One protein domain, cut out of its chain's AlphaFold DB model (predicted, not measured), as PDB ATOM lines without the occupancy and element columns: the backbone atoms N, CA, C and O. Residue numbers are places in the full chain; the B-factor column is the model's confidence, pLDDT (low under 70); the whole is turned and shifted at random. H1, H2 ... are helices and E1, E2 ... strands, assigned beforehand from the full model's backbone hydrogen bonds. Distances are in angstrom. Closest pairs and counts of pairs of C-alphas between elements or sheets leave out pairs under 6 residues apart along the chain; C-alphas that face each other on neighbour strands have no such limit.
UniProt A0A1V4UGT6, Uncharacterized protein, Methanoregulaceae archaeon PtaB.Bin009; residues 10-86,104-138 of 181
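What this domain is: This is residues 10 to 86 and 104 to 138 of the 181 residues of an uncharacterized protein of Methanoregulaceae archaeon PtaB.Bin009 (UniProt A0A1V4UGT6). A three-stranded parallel sheet, E1 E2 E3, stands in the middle, between the longest helix, H3, over one face and two shorter helices, H1 and H2, side by side beyond the other. After H3, the unnamed tail of residues 120 to 138 passes the E3 edge of the sheet. The 112 printed residues have three named strands and three named helices in the order E1 H1 E2 H2 E3 H3; the class is mixed, with 55 residues, under half, in named elements. The whole is compact, with a radius of gyration of the C-alphas of 14.2 A, and spans 38 by 33 by 24 A.

Where its parts are: Strand E1, residues 15 to 21, begins with C-alpha 15 at (175.771, 192.604, 122.559) and is 20.5 A long from first to last C-alpha. Helix H1, residues 29 to 37, measures 12.7 A. Strand E2, residues 45 to 52, measures 23.3 A, and helix H2, residues 60 to 68, measures 12.2 A. Strand E3, residues 76 to 81, measures 16.6 A. Helix H3, residues 104 to 119, measures 22.5 A and ends with C-alpha 119 at (181.947, 181.838, 115.974).

How they stand to each other: E2 is the inner strand, and E1 and E3 are edge strands. E1 and E2 are parallel at 14 degrees, with N 18 and O 47 within hydrogen-bond range at 2.8 A. E2 and E3 are parallel at 17 degrees, with N 80 and O 50 at 2.8 A. E1, H1, E2 and E2, H2, E3 are strand-helix-strand units, parallel neighbour strands with a helix between them, each with a right-handed crossover. H3 is on the sheet at a height of 10.4 A, over E3 and only just over E2, where 3 of its C-alphas fall; it runs along the strands, at 16 degrees to E3 on the local plane. The closest C-alphas of E3 and H3 are those of Leu 80 and Cys 112, 7.2 A apart. H1 only grazes the sheet with residues 30 to 35, and H2 with residues 60 to 67. H1 and H2 touch, at a shallow tilt of 24 degrees, the same way; their closest C-alphas, of Arg 36 and Leu 66, are 6.2 A apart. H3 is apart from H1 and from H2. Every O i to N i+4 pair is within hydrogen-bond range in H2 and H3, and 4 of 5 are in H1.

The domain as a whole: The C-alphas farthest apart, of Ser 12 and Pro 138, are 42.1 A apart. Residues 87 to 103 are not printed, and C-alphas 86 and 104 are 13.6 A apart across the cut, in the link from E3 to H3. The links printed whole are short. The model's mean pLDDT over the printed part is 81.2; residues 83 to 86, 104 to 113, 115 to 124 and 128 to 138 are under 70.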
ATOM      1  N   GLN A  10     165.863 197.386 131.082       92.12
ATOM      2  CA  GLN A  10     166.475 197.916 129.864       92.12
ATOM      3  C   GLN A  10     167.982 197.706 129.884       92.12
ATOM      4  O   GLN A  10     168.625 197.820 130.924       92.12
ATOM      5  N   SER A  11     168.543 197.397 128.720       90.25
ATOM      6  CA  SER A  11     169.985 197.287 128.530       90.25
ATOM      7  C   SER A  11     170.407 198.104 127.318       90.25
ATOM      8  O   SER A  11     169.848 197.940 126.232       90.25
ATOM      9  N   SER A  12     171.423 198.945 127.507       92.69
ATOM     10  CA  SER A  12     172.096 199.716 126.455       92.69
ATOM     11  C   SER A  12     173.255 198.955 125.796       92.69
ATOM     12  O   SER A  12     173.905 199.482 124.898       92.69
ATOM     13  N   ALA A  13     173.529 197.717 126.222       92.94
ATOM     14  CA  ALA A  13     174.595 196.905 125.644       92.94
ATOM     15  C   ALA A  13     174.324 196.578 124.165       92.94
ATOM     16  O   ALA A  13     173.235 196.117 123.816       92.94
ATOM     17  N   SER A  14     175.348 196.736 123.323       92.94
ATOM     18  CA  SER A  14     175.303 196.376 121.898       92.94
ATOM     19  C   SER A  14     175.242 194.863 121.669       92.94
ATOM     20  O   SER A  14     174.665 194.398 120.691       92.94
ATOM     21  N   THR A  15     175.797 194.072 122.591       92.50
ATOM     22  CA  THR A  15     175.771 192.604 122.559       92.50
ATOM     23  C   THR A  15     175.198 192.055 123.859       92.50
ATOM     24  O   THR A  15     175.688 192.382 124.941       92.50
ATOM     25  N   VAL A  16     174.203 191.171 123.761       94.00
ATOM     26  CA  VAL A  16     173.578 190.509 124.915       94.00
ATOM     27  C   VAL A  16     173.593 188.994 124.726       94.00
ATOM     28  O   VAL A  16     173.251 188.465 123.666       94.00
ATOM     29  N   GLY A  17     173.990 188.280 125.778       93.81
ATOM     30  CA  GLY A  17     174.003 186.822 125.822       93.81
ATOM     31  C   GLY A  17     173.229 186.294 127.024       93.81
ATOM     32  O   GLY A  17     173.480 186.701 128.157       93.81
ATOM     33  N   PHE A  18     172.311 185.364 126.787       94.62
ATOM     34  CA  PHE A  18     171.575 184.654 127.829       94.62
ATOM     35  C   PHE A  18     172.243 183.313 128.106       94.62
ATOM     36  O   PHE A  18     172.421 182.515 127.192       94.62
ATOM     37  N   VAL A  19     172.572 183.024 129.363       93.12
ATOM     38  CA  VAL A  19     173.095 181.713 129.771       93.12
ATOM     39  C   VAL A  19     172.201 181.164 130.868       93.12
ATOM     40  O   VAL A  19     171.999 181.824 131.886       93.12
ATOM     41  N   PHE A  20     171.634 179.976 130.665       92.94
ATOM     42  CA  PHE A  20     170.680 179.410 131.620       92.94
ATOM     43  C   PHE A  20     170.689 177.878 131.644       92.94
ATOM     44  O   PHE A  20     171.014 177.239 130.640       92.94
ATOM     45  N   PRO A  21     170.329 177.255 132.779       91.62
ATOM     46  CA  PRO A  21     170.062 175.825 132.839       91.62
ATOM     47  C   PRO A  21     168.733 175.482 132.168       91.62
ATOM     48  O   PRO A  21     167.764 176.230 132.268       91.62
ATOM     49  N   VAL A  22     168.672 174.332 131.507       89.75
ATOM     50  CA  VAL A  22     167.426 173.779 130.972       89.75
ATOM     51  C   VAL A  22     166.556 173.278 132.121       89.75
ATOM     52  O   VAL A  22     166.990 172.458 132.929       89.75
ATOM     53  N   HIS A  23     165.304 173.733 132.162       85.25
ATOM     54  CA  HIS A  23     164.293 173.299 133.125       85.25
ATOM     55  C   HIS A  23     163.099 172.719 132.373       85.25
ATOM     56  O   HIS A  23     162.519 173.391 131.528       85.25
ATOM     57  N   ALA A  24     162.720 171.472 132.678       85.56
ATOM     58  CA  ALA A  24     161.585 170.794 132.040       85.56
ATOM     59  C   ALA A  24     161.597 170.890 130.493       85.56
ATOM     60  O   ALA A  24     160.581 171.181 129.872       85.56
ATOM     61  N   LEU A  25     162.772 170.665 129.882       87.94
ATOM     62  CA  LEU A  25     163.020 170.725 128.426       87.94
ATOM     63  C   LEU A  25     162.909 172.126 127.799       87.94
ATOM     64  O   LEU A  25     163.091 172.283 126.595       87.94
ATOM     65  N   THR A  26     162.670 173.157 128.605       91.88
ATOM     66  CA  THR A  26     162.496 174.540 128.159       91.88
ATOM     67  C   THR A  26     163.314 175.512 129.018       91.88
ATOM     68  O   THR A  26     164.214 175.116 129.766       91.88
ATOM     69  N   ILE A  27     163.067 176.811 128.850       94.31
ATOM     70  CA  ILE A  27     163.709 177.869 129.630       94.31
ATOM     71  C   ILE A  27     163.133 177.929 131.058       94.31
ATOM     72  O   ILE A  27     161.928 177.734 131.242       94.31
ATOM     73  N   PRO A  28     163.938 178.263 132.082       94.00
ATOM     74  CA  PRO A  28     163.436 178.485 133.435       94.00
ATOM     75  C   PRO A  28     162.382 179.596 133.498       94.00
ATOM     76  O   PRO A  28     162.441 180.578 132.753       94.00
ATOM     77  N   ILE A  29     161.466 179.503 134.468       92.94
ATOM     78  CA  ILE A  29     160.424 180.522 134.697       92.94
ATOM     79  C   ILE A  29     161.042 181.911 134.906       92.94
ATOM     80  O   ILE A  29     160.507 182.897 134.402       92.94
ATOM     81  N   ALA A  30     162.186 181.995 135.593       92.88
ATOM     82  CA  ALA A  30     162.913 183.245 135.795       92.88
ATOM     83  C   ALA A  30     163.356 183.883 134.467       92.88
ATOM     84  O   ALA A  30     163.089 185.058 134.238       92.88
ATOM     85  N   VAL A  31     163.938 183.093 133.557       94.75
ATOM     86  CA  VAL A  31     164.359 183.557 132.222       94.75
ATOM     87  C   VAL A  31     163.150 183.993 131.399       94.75
ATOM     88  O   VAL A  31     163.177 185.045 130.769       94.75
ATOM     89  N   ARG A  32     162.043 183.243 131.463       93.69
ATOM     90  CA  ARG A  32     160.789 183.630 130.802       93.69
ATOM     91  C   ARG A  32     160.251 184.966 131.323       93.69
ATOM     92  O   ARG A  32     159.826 185.796 130.526       93.69
ATOM     93  N   ARG A  33     160.225 185.167 132.646       93.25
ATOM     94  CA  ARG A  33     159.764 186.421 133.269       93.25
ATOM     95  C   ARG A  33     160.665 187.592 132.891       93.25
ATOM     96  O   ARG A  33     160.145 188.642 132.535       93.25
ATOM     97  N   PHE A  34     161.977 187.376 132.897       94.38
ATOM     98  CA  PHE A  34     162.962 188.357 132.460       94.38
ATOM     99  C   PHE A  34     162.737 188.769 130.997       94.38
ATOM    100  O   PHE A  34     162.509 189.940 130.725       94.38
ATOM    101  N   LEU A  35     162.679 187.812 130.064       94.12
ATOM    102  CA  LEU A  35     162.509 188.086 128.629       94.12
ATOM    103  C   LEU A  35     161.174 188.758 128.270       94.12
ATOM    104  O   LEU A  35     161.082 189.382 127.224       94.12
ATOM    105  N   ARG A  36     160.139 188.638 129.113       92.25
ATOM    106  CA  ARG A  36     158.864 189.357 128.928       92.25
ATOM    107  C   ARG A  36     158.942 190.844 129.278       92.25
ATOM    108  O   ARG A  36     158.085 191.600 128.830       92.25
ATOM    109  N   LYS A  37     159.877 191.221 130.149       92.12
ATOM    110  CA  LYS A  37     160.041 192.585 130.674       92.12
ATOM    111  C   LYS A  37     161.244 193.300 130.060       92.12
ATOM    112  O   LYS A  37     161.281 194.527 130.042       92.12
ATOM    113  N   ALA A  38     162.234 192.532 129.609       91.62
ATOM    114  CA  ALA A  38     163.501 193.043 129.131       91.62
ATOM    115  C   ALA A  38     163.394 193.603 127.710       91.62
ATOM    116  O   ALA A  38     162.950 192.921 126.786       91.62
ATOM    117  N   LYS A  39     163.850 194.843 127.538       91.81
ATOM    118  CA  LYS A  39     163.966 195.530 126.253       91.81
ATOM    119  C   LYS A  39     165.440 195.759 125.931       91.81
ATOM    120  O   LYS A  39     166.221 196.177 126.785       91.81
ATOM    121  N   PHE A  40     165.795 195.524 124.672       92.94
ATOM    122  CA  PHE A  40     167.168 195.617 124.174       92.94
ATOM    123  C   PHE A  40     167.239 196.557 122.960       92.94
ATOM    124  O   PHE A  40     167.517 196.094 121.852       92.94
ATOM    125  N   PRO A  41     166.912 197.856 123.113       91.25
ATOM    126  CA  PRO A  41     166.807 198.776 121.978       91.25
ATOM    127  C   PRO A  41     168.130 198.884 121.206       91.25
ATOM    128  O   PRO A  41     168.139 198.728 119.987       91.25
ATOM    129  N   SER A  42     169.242 199.031 121.931       92.94
ATOM    130  CA  SER A  42     170.597 199.188 121.383       92.94
ATOM    131  C   SER A  42     171.293 197.870 121.038       92.94
ATOM    132  O   SER A  42     172.421 197.897 120.561       92.94
ATOM    133  N   ALA A  43     170.669 196.715 121.296       93.88
ATOM    134  CA  ALA A  43     171.312 195.436 121.022       93.88
ATOM    135  C   ALA A  43     171.294 195.135 119.522       93.88
ATOM    136  O   ALA A  43     170.227 194.980 118.917       93.88
ATOM    137  N   GLU A  44     172.487 195.013 118.960       92.00
ATOM    138  CA  GLU A  44     172.755 194.588 117.587       92.00
ATOM    139  C   GLU A  44     172.895 193.071 117.491       92.00
ATOM    140  O   GLU A  44     172.704 192.500 116.423       92.00
ATOM    141  N   TYR A  45     173.220 192.420 118.613       91.12
ATOM    142  CA  TYR A  45     173.438 190.984 118.661       91.12
ATOM    143  C   TYR A  45     172.867 190.354 119.935       91.12
ATOM    144  O   TYR A  45     173.255 190.707 121.056       91.12
ATOM    145  N   LEU A  46     171.983 189.374 119.761       94.19
ATOM    146  CA  LEU A  46     171.365 188.577 120.815       94.19
ATOM    147  C   LEU A  46     171.737 187.104 120.672       94.19
ATOM    148  O   LEU A  46     171.592 186.490 119.616       94.19
ATOM    149  N   SER A  47     172.143 186.495 121.780       94.44
ATOM    150  CA  SER A  47     172.496 185.076 121.803       94.44
ATOM    151  C   SER A  47     172.000 184.348 123.035       94.44
ATOM    152  O   SER A  47     171.759 184.954 124.077       94.44
ATOM    153  N   ALA A  48     171.849 183.030 122.921       94.62
ATOM    154  CA  ALA A  48     171.441 182.178 124.029       94.62
ATOM    155  C   ALA A  48     172.268 180.887 124.106       94.62
ATOM    156  O   ALA A  48     172.459 180.198 123.109       94.62
ATOM    157  N   VAL A  49     172.698 180.525 125.312       92.00
ATOM    158  CA  VAL A  49     173.369 179.262 125.620       92.00
ATOM    159  C   VAL A  49     172.542 178.511 126.655       92.00
ATOM    160  O   VAL A  49     172.436 178.922 127.815       92.00
ATOM    161  N   ALA A  50     171.960 177.392 126.232       91.31
ATOM    162  CA  ALA A  50     171.212 176.506 127.112       91.31
ATOM    163  C   ALA A  50     172.146 175.428 127.671       91.31
ATOM    164  O   ALA A  50     172.762 174.675 126.921       91.31
ATOM    165  N   THR A  51     172.252 175.337 128.993       89.44
ATOM    166  CA  THR A  51     173.073 174.321 129.663       89.44
ATOM    167  C   THR A  51     172.205 173.145 130.104       89.44
ATOM    168  O   THR A  51     171.182 173.334 130.759       89.44
ATOM    169  N   ARG A  52     172.575 171.916 129.733       85.06
ATOM    170  CA  ARG A  52     171.764 170.714 130.015       85.06
ATOM    171  C   ARG A  52     172.609 169.499 130.358       85.06
ATOM    172  O   ARG A  52     173.750 169.429 129.936       85.06
ATOM    173  N   GLN A  53     172.001 168.516 131.015       81.88
ATOM    174  CA  GLN A  53     172.581 167.193 131.266       81.88
ATOM    175  C   GLN A  53     171.984 166.151 130.306       81.88
ATOM    176  O   GLN A  53     171.204 165.293 130.710       81.88
ATOM    177  N   GLY A  54     172.273 166.273 129.008       75.44
ATOM    178  CA  GLY A  54     171.930 165.266 127.990       75.44
ATOM    179  C   GLY A  54     170.444 165.094 127.633       75.44
ATOM    180  O   GLY A  54     170.119 164.278 126.774       75.44
ATOM    181  N   ARG A  55     169.536 165.852 128.264       76.50
ATOM    182  CA  ARG A  55     168.086 165.854 127.973       76.50
ATOM    183  C   ARG A  55     167.740 166.764 126.804       76.50
ATOM    184  O   ARG A  55     168.376 167.798 126.658       76.50
ATOM    185  N   THR A  56     166.719 166.453 126.016       83.50
ATOM    186  CA  THR A  56     166.285 167.339 124.922       83.50
ATOM    187  C   THR A  56     165.955 168.754 125.416       83.50
ATOM    188  O   THR A  56     165.389 168.933 126.498       83.50
ATOM    189  N   PHE A  57     166.277 169.761 124.613       87.44
ATOM    190  CA  PHE A  57     165.884 171.148 124.819       87.44
ATOM    191  C   PHE A  57     165.129 171.686 123.603       87.44
ATOM    192  O   PHE A  57     165.622 171.651 122.480       87.44
ATOM    193  N   CYS A  58     163.949 172.252 123.841       87.62
ATOM    194  CA  CYS A  58     163.100 172.853 122.810       87.62
ATOM    195  C   CYS A  58     162.753 174.324 123.108       87.62
ATOM    196  O   CYS A  58     161.782 174.860 122.583       87.62
ATOM    197  N   GLY A  59     163.531 175.010 123.954       90.75
ATOM    198  CA  GLY A  59     163.188 176.354 124.430       90.75
ATOM    199  C   GLY A  59     163.546 177.521 123.499       90.75
ATOM    200  O   GLY A  59     163.017 178.610 123.706       90.75
ATOM    201  N   PHE A  60     164.395 177.352 122.474       93.88
ATOM    202  CA  PHE A  60     164.790 178.480 121.603       93.88
ATOM    203  C   PHE A  60     163.626 179.114 120.824       93.88
ATOM    204  O   PHE A  60     163.523 180.341 120.856       93.88
ATOM    205  N   PRO A  61     162.688 178.351 120.220       92.75
ATOM    206  CA  PRO A  61     161.509 178.942 119.584       92.75
ATOM    207  C   PRO A  61     160.662 179.785 120.545       92.75
ATOM    208  O   PRO A  61     160.070 180.782 120.141       92.75
ATOM    209  N   LEU A  62     160.609 179.413 121.830       93.44
ATOM    210  CA  LEU A  62     159.923 180.211 122.843       93.44
ATOM    211  C   LEU A  62     160.656 181.535 123.103       93.44
ATOM    212  O   LEU A  62     159.992 182.560 123.225       93.44
ATOM    213  N   ILE A  63     161.991 181.538 123.156       95.19
ATOM    214  CA  ILE A  63     162.775 182.776 123.304       95.19
ATOM    215  C   ILE A  63     162.553 183.699 122.104       95.19
ATOM    216  O   ILE A  63     162.227 184.865 122.305       95.19
ATOM    217  N   ASP A  64     162.651 183.174 120.880       94.62
ATOM    218  CA  ASP A  64     162.398 183.942 119.655       94.62
ATOM    219  C   ASP A  64     161.007 184.593 119.681       94.62
ATOM    220  O   ASP A  64     160.871 185.777 119.389       94.62
ATOM    221  N   ARG A  65     159.971 183.857 120.110       93.62
ATOM    222  CA  ARG A  65     158.609 184.401 120.260       93.62
ATOM    223  C   ARG A  65     158.507 185.494 121.326       93.62
ATOM    224  O   ARG A  65     157.738 186.435 121.152       93.62
ATOM    225  N   LEU A  66     159.224 185.358 122.442       94.25
ATOM    226  CA  LEU A  66     159.235 186.373 123.502       94.25
ATOM    227  C   LEU A  66     159.915 187.659 123.016       94.25
ATOM    228  O   LEU A  66     159.371 188.741 123.218       94.25
ATOM    229  N   LEU A  67     161.043 187.532 122.314       93.75
ATOM    230  CA  LEU A  67     161.781 188.661 121.739       93.75
ATOM    231  C   LEU A  67     161.042 189.321 120.566       93.75
ATOM    232  O   LEU A  67     161.132 190.538 120.402       93.75
ATOM    233  N   ALA A  68     160.260 188.558 119.795       91.38
ATOM    234  CA  ALA A  68     159.465 189.089 118.688       91.38
ATOM    235  C   ALA A  68     158.440 190.137 119.156       91.38
ATOM    236  O   ALA A  68     158.158 191.083 118.425       91.38
ATOM    237  N   GLY A  69     157.954 190.039 120.402       84.94
ATOM    238  CA  GLY A  69     157.122 191.077 121.027       84.94
ATOM    239  C   GLY A  69     157.812 192.443 121.170       84.94
ATOM    240  O   GLY A  69     157.149 193.434 121.459       84.94
ATOM    241  N   HIS A  70     159.126 192.494 120.952       85.62
ATOM    242  CA  HIS A  70     159.966 193.688 120.981       85.62
ATOM    243  C   HIS A  70     160.689 193.928 119.644       85.62
ATOM    244  O   HIS A  70     161.654 194.687 119.606       85.62
ATOM    245  N   GLY A  71     160.269 193.264 118.558       89.94
ATOM    246  CA  GLY A  71     160.904 193.393 117.242       89.94
ATOM    247  C   GLY A  71     162.330 192.830 117.174       89.94
ATOM    248  O   GLY A  71     163.111 193.243 116.322       89.94
ATOM    249  N   LYS A  72     162.697 191.917 118.083       93.12
ATOM    250  CA  LYS A  72     164.030 191.296 118.147       93.12
ATOM    251  C   LYS A  72     163.938 189.776 117.995       93.12
ATOM    252  O   LYS A  72     162.870 189.180 118.136       93.12
ATOM    253  N   ARG A  73     165.075 189.136 117.729       94.69
ATOM    254  CA  ARG A  73     165.221 187.680 117.598       94.69
ATOM    255  C   ARG A  73     166.622 187.259 118.047       94.69
ATOM    256  O   ARG A  73     167.507 188.103 118.077       94.69
ATOM    257  N   LEU A  74     166.834 185.987 118.393       94.19
ATOM    258  CA  LEU A  74     168.189 185.474 118.594       94.19
ATOM    259  C   LEU A  74     168.943 185.369 117.260       94.19
ATOM    260  O   LEU A  74     168.482 184.708 116.316       94.19
ATOM    261  N   ASP A  75     170.137 185.951 117.227       93.44
ATOM    262  CA  ASP A  75     171.107 185.818 116.138       93.44
ATOM    263  C   ASP A  75     171.841 184.483 116.218       93.44
ATOM    264  O   ASP A  75     172.111 183.841 115.199       93.44
ATOM    265  N   ALA A  76     172.118 184.027 117.442       90.69
ATOM    266  CA  ALA A  76     172.718 182.727 117.670       90.69
ATOM    267  C   ALA A  76     172.168 182.004 118.894       90.69
ATOM    268  O   ALA A  76     171.799 182.604 119.906       90.69
ATOM    269  N   HIS A  77     172.172 180.680 118.822       92.56
ATOM    270  CA  HIS A  77     171.902 179.847 119.973       92.56
ATOM    271  C   HIS A  77     172.654 178.522 119.930       92.56
ATOM    272  O   HIS A  77     172.796 177.909 118.870       92.56
ATOM    273  N   SER A  78     173.110 178.080 121.100       89.19
ATOM    274  CA  SER A  78     173.840 176.824 121.259       89.19
ATOM    275  C   SER A  78     173.452 176.077 122.525       89.19
ATOM    276  O   SER A  78     172.946 176.650 123.500       89.19
ATOM    277  N   ILE A  79     173.689 174.770 122.506       86.69
ATOM    278  CA  ILE A  79     173.404 173.897 123.637       86.69
ATOM    279  C   ILE A  79     174.715 173.392 124.208       86.69
ATOM    280  O   ILE A  79     175.468 172.655 123.580       86.69
ATOM    281  N   LEU A  80     174.970 173.746 125.461       85.81
ATOM    282  CA  LEU A  80     176.118 173.249 126.188       85.81
ATOM    283  C   LEU A  80     175.713 172.048 127.043       85.81
ATOM    284  O   LEU A  80     175.110 172.185 128.111       85.81
ATOM    285  N   ASN A  81     176.093 170.856 126.586       81.50
ATOM    286  CA  ASN A  81     175.933 169.643 127.375       81.50
ATOM    287  C   ASN A  81     176.943 169.626 128.544       81.50
ATOM    288  O   ASN A  81     178.144 169.402 128.358       81.50
ATOM    289  N   MET A  82     176.455 169.884 129.758       75.44
ATOM    290  CA  MET A  82     177.203 169.838 131.013       75.44
ATOM    291  C   MET A  82     176.688 168.703 131.902       75.44
ATOM    292  O   MET A  82     175.489 168.466 132.007       75.44
ATOM    293  N   GLY A  83     177.595 168.014 132.598       64.38
ATOM    294  CA  GLY A  83     177.193 167.087 133.661       64.38
ATOM    295  C   GLY A  83     176.430 167.812 134.776       64.38
ATOM    296  O   GLY A  83     176.581 169.026 134.920       64.38
ATOM    297  N   ASN A  84     175.649 167.068 135.572       60.09
ATOM    298  CA  ASN A  84     174.858 167.608 136.686       60.09
ATOM    299  C   ASN A  84     175.685 168.607 137.516       60.09
ATOM    300  O   ASN A  84     176.840 168.322 137.849       60.09
ATOM    301  N   ASN A  85     175.114 169.768 137.845       56.31
ATOM    302  CA  ASN A  85     175.748 170.744 138.731       56.31
ATOM    303  C   ASN A  85     175.680 170.333 140.207       56.31
ATOM    304  O   ASN A  85     176.030 171.127 141.072       56.31
ATOM    305  N   GLU A  86     175.292 169.093 140.515       53.78
ATOM    306  CA  GLU A  86     175.712 168.475 141.764       53.78
ATOM    307  C   GLU A  86     177.236 168.599 141.859       53.78
ATOM    308  O   GLU A  86     178.016 167.862 141.238       53.78
ATOM    309  N   SER A 104     186.913 168.455 134.793       57.84
ATOM    310  CA  SER A 104     186.443 168.408 133.395       57.84
ATOM    311  C   SER A 104     185.447 169.525 133.028       57.84
ATOM    312  O   SER A 104     185.443 170.014 131.894       57.84
ATOM    313  N   LYS A 105     184.631 169.986 133.989       58.62
ATOM    314  CA  LYS A 105     183.523 170.932 133.746       58.62
ATOM    315  C   LYS A 105     184.011 172.330 133.352       58.62
ATOM    316  O   LYS A 105     183.552 172.888 132.357       58.62
ATOM    317  N   ARG A 106     185.000 172.876 134.077       60.22
ATOM    318  CA  ARG A 106     185.573 174.211 133.799       60.22
ATOM    319  C   ARG A 106     186.240 174.282 132.425       60.22
ATOM    320  O   ARG A 106     186.134 175.308 131.758       60.22
ATOM    321  N   ARG A 107     186.901 173.204 131.986       64.00
ATOM    322  CA  ARG A 107     187.536 173.132 130.661       64.00
ATOM    323  C   ARG A 107     186.492 173.104 129.544       64.00
ATOM    324  O   ARG A 107     186.646 173.841 128.578       64.00
ATOM    325  N   ARG A 108     185.397 172.347 129.696       62.84
ATOM    326  CA  ARG A 108     184.291 172.339 128.718       62.84
ATOM    327  C   ARG A 108     183.585 173.686 128.615       62.84
ATOM    328  O   ARG A 108     183.396 174.161 127.503       62.84
ATOM    329  N   LEU A 109     183.269 174.325 129.745       65.88
ATOM    330  CA  LEU A 109     182.686 175.670 129.749       65.88
ATOM    331  C   LEU A 109     183.621 176.664 129.046       65.88
ATOM    332  O   LEU A 109     183.194 177.386 128.153       65.88
ATOM    333  N   ARG A 110     184.917 176.653 129.386       69.25
ATOM    334  CA  ARG A 110     185.919 177.528 128.760       69.25
ATOM    335  C   ARG A 110     186.049 177.273 127.258       69.25
ATOM    336  O   ARG A 110     186.099 178.229 126.490       69.25
ATOM    337  N   ASN A 111     186.068 176.012 126.834       67.56
ATOM    338  CA  ASN A 111     186.142 175.626 125.423       67.56
ATOM    339  C   ASN A 111     184.877 176.023 124.654       67.56
ATOM    340  O   ASN A 111     184.977 176.542 123.547       67.56
ATOM    341  N   CYS A 112     183.698 175.846 125.254       64.94
ATOM    342  CA  CYS A 112     182.436 176.294 124.676       64.94
ATOM    343  C   CYS A 112     182.416 177.817 124.539       64.94
ATOM    344  O   CYS A 112     182.217 178.319 123.441       64.94
ATOM    345  N   MET A 113     182.754 178.554 125.601       66.69
ATOM    346  CA  MET A 113     182.819 180.018 125.575       66.69
ATOM    347  C   MET A 113     183.849 180.543 124.568       66.69
ATOM    348  O   MET A 113     183.614 181.555 123.919       66.69
ATOM    349  N   SER A 114     184.990 179.872 124.402       70.19
ATOM    350  CA  SER A 114     186.006 180.264 123.415       70.19
ATOM    351  C   SER A 114     185.658 179.840 121.984       70.19
ATOM    352  O   SER A 114     186.071 180.514 121.044       70.19
ATOM    353  N   SER A 115     184.888 178.768 121.785       65.12
ATOM    354  CA  SER A 115     184.304 178.416 120.481       65.12
ATOM    355  C   SER A 115     183.202 179.406 120.097       65.12
ATOM    356  O   SER A 115     183.235 179.982 119.015       65.12
ATOM    357  N   TRP A 116     182.322 179.722 121.046       66.69
ATOM    358  CA  TRP A 116     181.293 180.750 120.932       66.69
ATOM    359  C   TRP A 116     181.906 182.113 120.590       66.69
ATOM    360  O   TRP A 116     181.536 182.704 119.584       66.69
ATOM    361  N   ARG A 117     182.947 182.564 121.311       67.81
ATOM    362  CA  ARG A 117     183.672 183.814 120.991       67.81
ATOM    363  C   ARG A 117     184.299 183.809 119.592       67.81
ATOM    364  O   ARG A 117     184.400 184.866 118.976       67.81
ATOM    365  N   ARG A 118     184.736 182.647 119.091       66.12
ATOM    366  CA  ARG A 118     185.303 182.503 117.738       66.12
ATOM    367  C   ARG A 118     184.224 182.534 116.655       66.12
ATOM    368  O   ARG A 118     184.432 183.158 115.618       66.12
ATOM    369  N   GLN A 119     183.080 181.903 116.903       59.03
ATOM    370  CA  GLN A 119     181.947 181.838 115.974       59.03
ATOM    371  C   GLN A 119     181.152 183.153 115.933       59.03
ATOM    372  O   GLN A 119     180.677 183.545 114.867       59.03
ATOM    373  N   HIS A 120     181.136 183.899 117.043       59.19
ATOM    374  CA  HIS A 120     180.554 185.239 117.173       59.19
ATOM    375  C   HIS A 120     181.029 186.248 116.128       59.19
ATOM    376  O   HIS A 120     180.320 187.200 115.833       59.19
ATOM    377  N   LYS A 121     182.232 186.062 115.574       59.00
ATOM    378  CA  LYS A 121     182.805 187.003 114.609       59.00
ATOM    379  C   LYS A 121     182.367 186.764 113.160       59.00
ATOM    380  O   LYS A 121     182.794 187.540 112.312       59.00
ATOM    381  N   LYS A 122     181.626 185.691 112.829       56.28
ATOM    382  CA  LYS A 122     181.540 185.258 111.418       56.28
ATOM    383  C   LYS A 122     180.167 184.884 110.844       56.28
ATOM    384  O   LYS A 122     180.097 184.922 109.621       56.28
ATOM    385  N   LYS A 123     179.118 184.526 111.612       59.25
ATOM    386  CA  LYS A 123     177.754 184.227 111.083       59.25
ATOM    387  C   LYS A 123     176.711 183.974 112.194       59.25
ATOM    388  O   LYS A 123     177.104 183.547 113.281       59.25
ATOM    389  N   PRO A 124     175.399 184.162 111.926       64.00
ATOM    390  CA  PRO A 124     174.337 183.651 112.794       64.00
ATOM    391  C   PRO A 124     174.443 182.123 112.899       64.00
ATOM    392  O   PRO A 124     174.499 181.423 111.886       64.00
ATOM    393  N   LEU A 125     174.507 181.602 114.126       76.12
ATOM    394  CA  LEU A 125     174.683 180.176 114.408       76.12
ATOM    395  C   LEU A 125     173.431 179.630 115.084       76.12
ATOM    396  O   LEU A 125     173.125 179.997 116.215       76.12
ATOM    397  N   ARG A 126     172.737 178.711 114.418       78.88
ATOM    398  CA  ARG A 126     171.550 178.058 114.973       78.88
ATOM    399  C   ARG A 126     171.783 176.578 115.124       78.88
ATOM    400  O   ARG A 126     171.561 175.803 114.200       78.88
ATOM    401  N   GLU A 127     172.241 176.204 116.306       77.00
ATOM    402  CA  GLU A 127     172.392 174.802 116.653       77.00
ATOM    403  C   GLU A 127     171.014 174.198 116.944       77.00
ATOM    404  O   GLU A 127     170.273 174.693 117.800       77.00
ATOM    405  N   GLN A 128     170.656 173.146 116.209       65.56
ATOM    406  CA  GLN A 128     169.510 172.307 116.547       65.56
ATOM    407  C   GLN A 128     169.947 171.249 117.562       65.56
ATOM    408  O   GLN A 128     171.066 170.744 117.492       65.56
ATOM    409  N   ASP A 129     169.064 170.895 118.496       63.75
ATOM    410  CA  ASP A 129     169.354 169.824 119.448       63.75
ATOM    411  C   ASP A 129     169.256 168.456 118.763       63.75
ATOM    412  O   ASP A 129     168.177 167.876 118.663       63.75
ATOM    413  N   THR A 130     170.377 167.946 118.260       57.16
ATOM    414  CA  THR A 130     170.433 166.652 117.555       57.16
ATOM    415  C   THR A 130     170.912 165.506 118.443       57.16
ATOM    416  O   THR A 130     170.768 164.341 118.088       57.16
ATOM    417  N   THR A 131     171.472 165.805 119.617       56.53
ATOM    418  CA  THR A 131     172.158 164.823 120.472       56.53
ATOM    419  C   THR A 131     171.418 164.645 121.794       56.53
ATOM    420  O   THR A 131     171.834 165.139 122.841       56.53
ATOM    421  N   CYS A 132     170.279 163.959 121.787       55.81
ATOM    422  CA  CYS A 132     169.627 163.554 123.031       55.81
ATOM    423  C   CYS A 132     170.214 162.223 123.514       55.81
ATOM    424  O   CYS A 132     170.088 161.213 122.832       55.81
ATOM    425  N   THR A 133     170.861 162.220 124.682       60.56
ATOM    426  CA  THR A 133     171.419 160.991 125.274       60.56
ATOM    427  C   THR A 133     170.469 160.347 126.279       60.56
ATOM    428  O   THR A 133     170.661 159.194 126.640       60.56
ATOM    429  N   ILE A 134     169.467 161.089 126.761       62.09
ATOM    430  CA  ILE A 134     168.470 160.595 127.716       62.09
ATOM    431  C   ILE A 134     167.087 160.793 127.092       62.09
ATOM    432  O   ILE A 134     166.585 161.924 127.117       62.09
ATOM    433  N   PRO A 135     166.470 159.737 126.532       57.94
ATOM    434  CA  PRO A 135     165.152 159.854 125.932       57.94
ATOM    435  C   PRO A 135     164.152 160.343 126.980       57.94
ATOM    436  O   PRO A 135     164.129 159.895 128.127       57.94
ATOM    437  N   VAL A 136     163.329 161.305 126.583       61.88
ATOM    438  CA  VAL A 136     162.217 161.795 127.394       61.88
ATOM    439  C   VAL A 136     160.966 161.015 127.042       61.88
ATOM    440  O   VAL A 136     160.648 160.851 125.866       61.88
ATOM    441  N   GLY A 137     160.248 160.550 128.064       67.94
ATOM    442  CA  GLY A 137     158.992 159.837 127.866       67.94
ATOM    443  C   GLY A 137     157.989 160.667 127.045       67.94
ATOM    444  O   GLY A 137     157.931 161.896 127.204       67.94
ATOM    445  N   PRO A 138     157.171 160.019 126.195       63.56
ATOM    446  CA  PRO A 138     156.287 160.694 125.242       63.56
ATOM    447  C   PRO A 138     155.283 161.631 125.923       63.56
ATOM    448  O   PRO A 138     154.968 162.692 125.390       63.56
TER     449      PRO A 138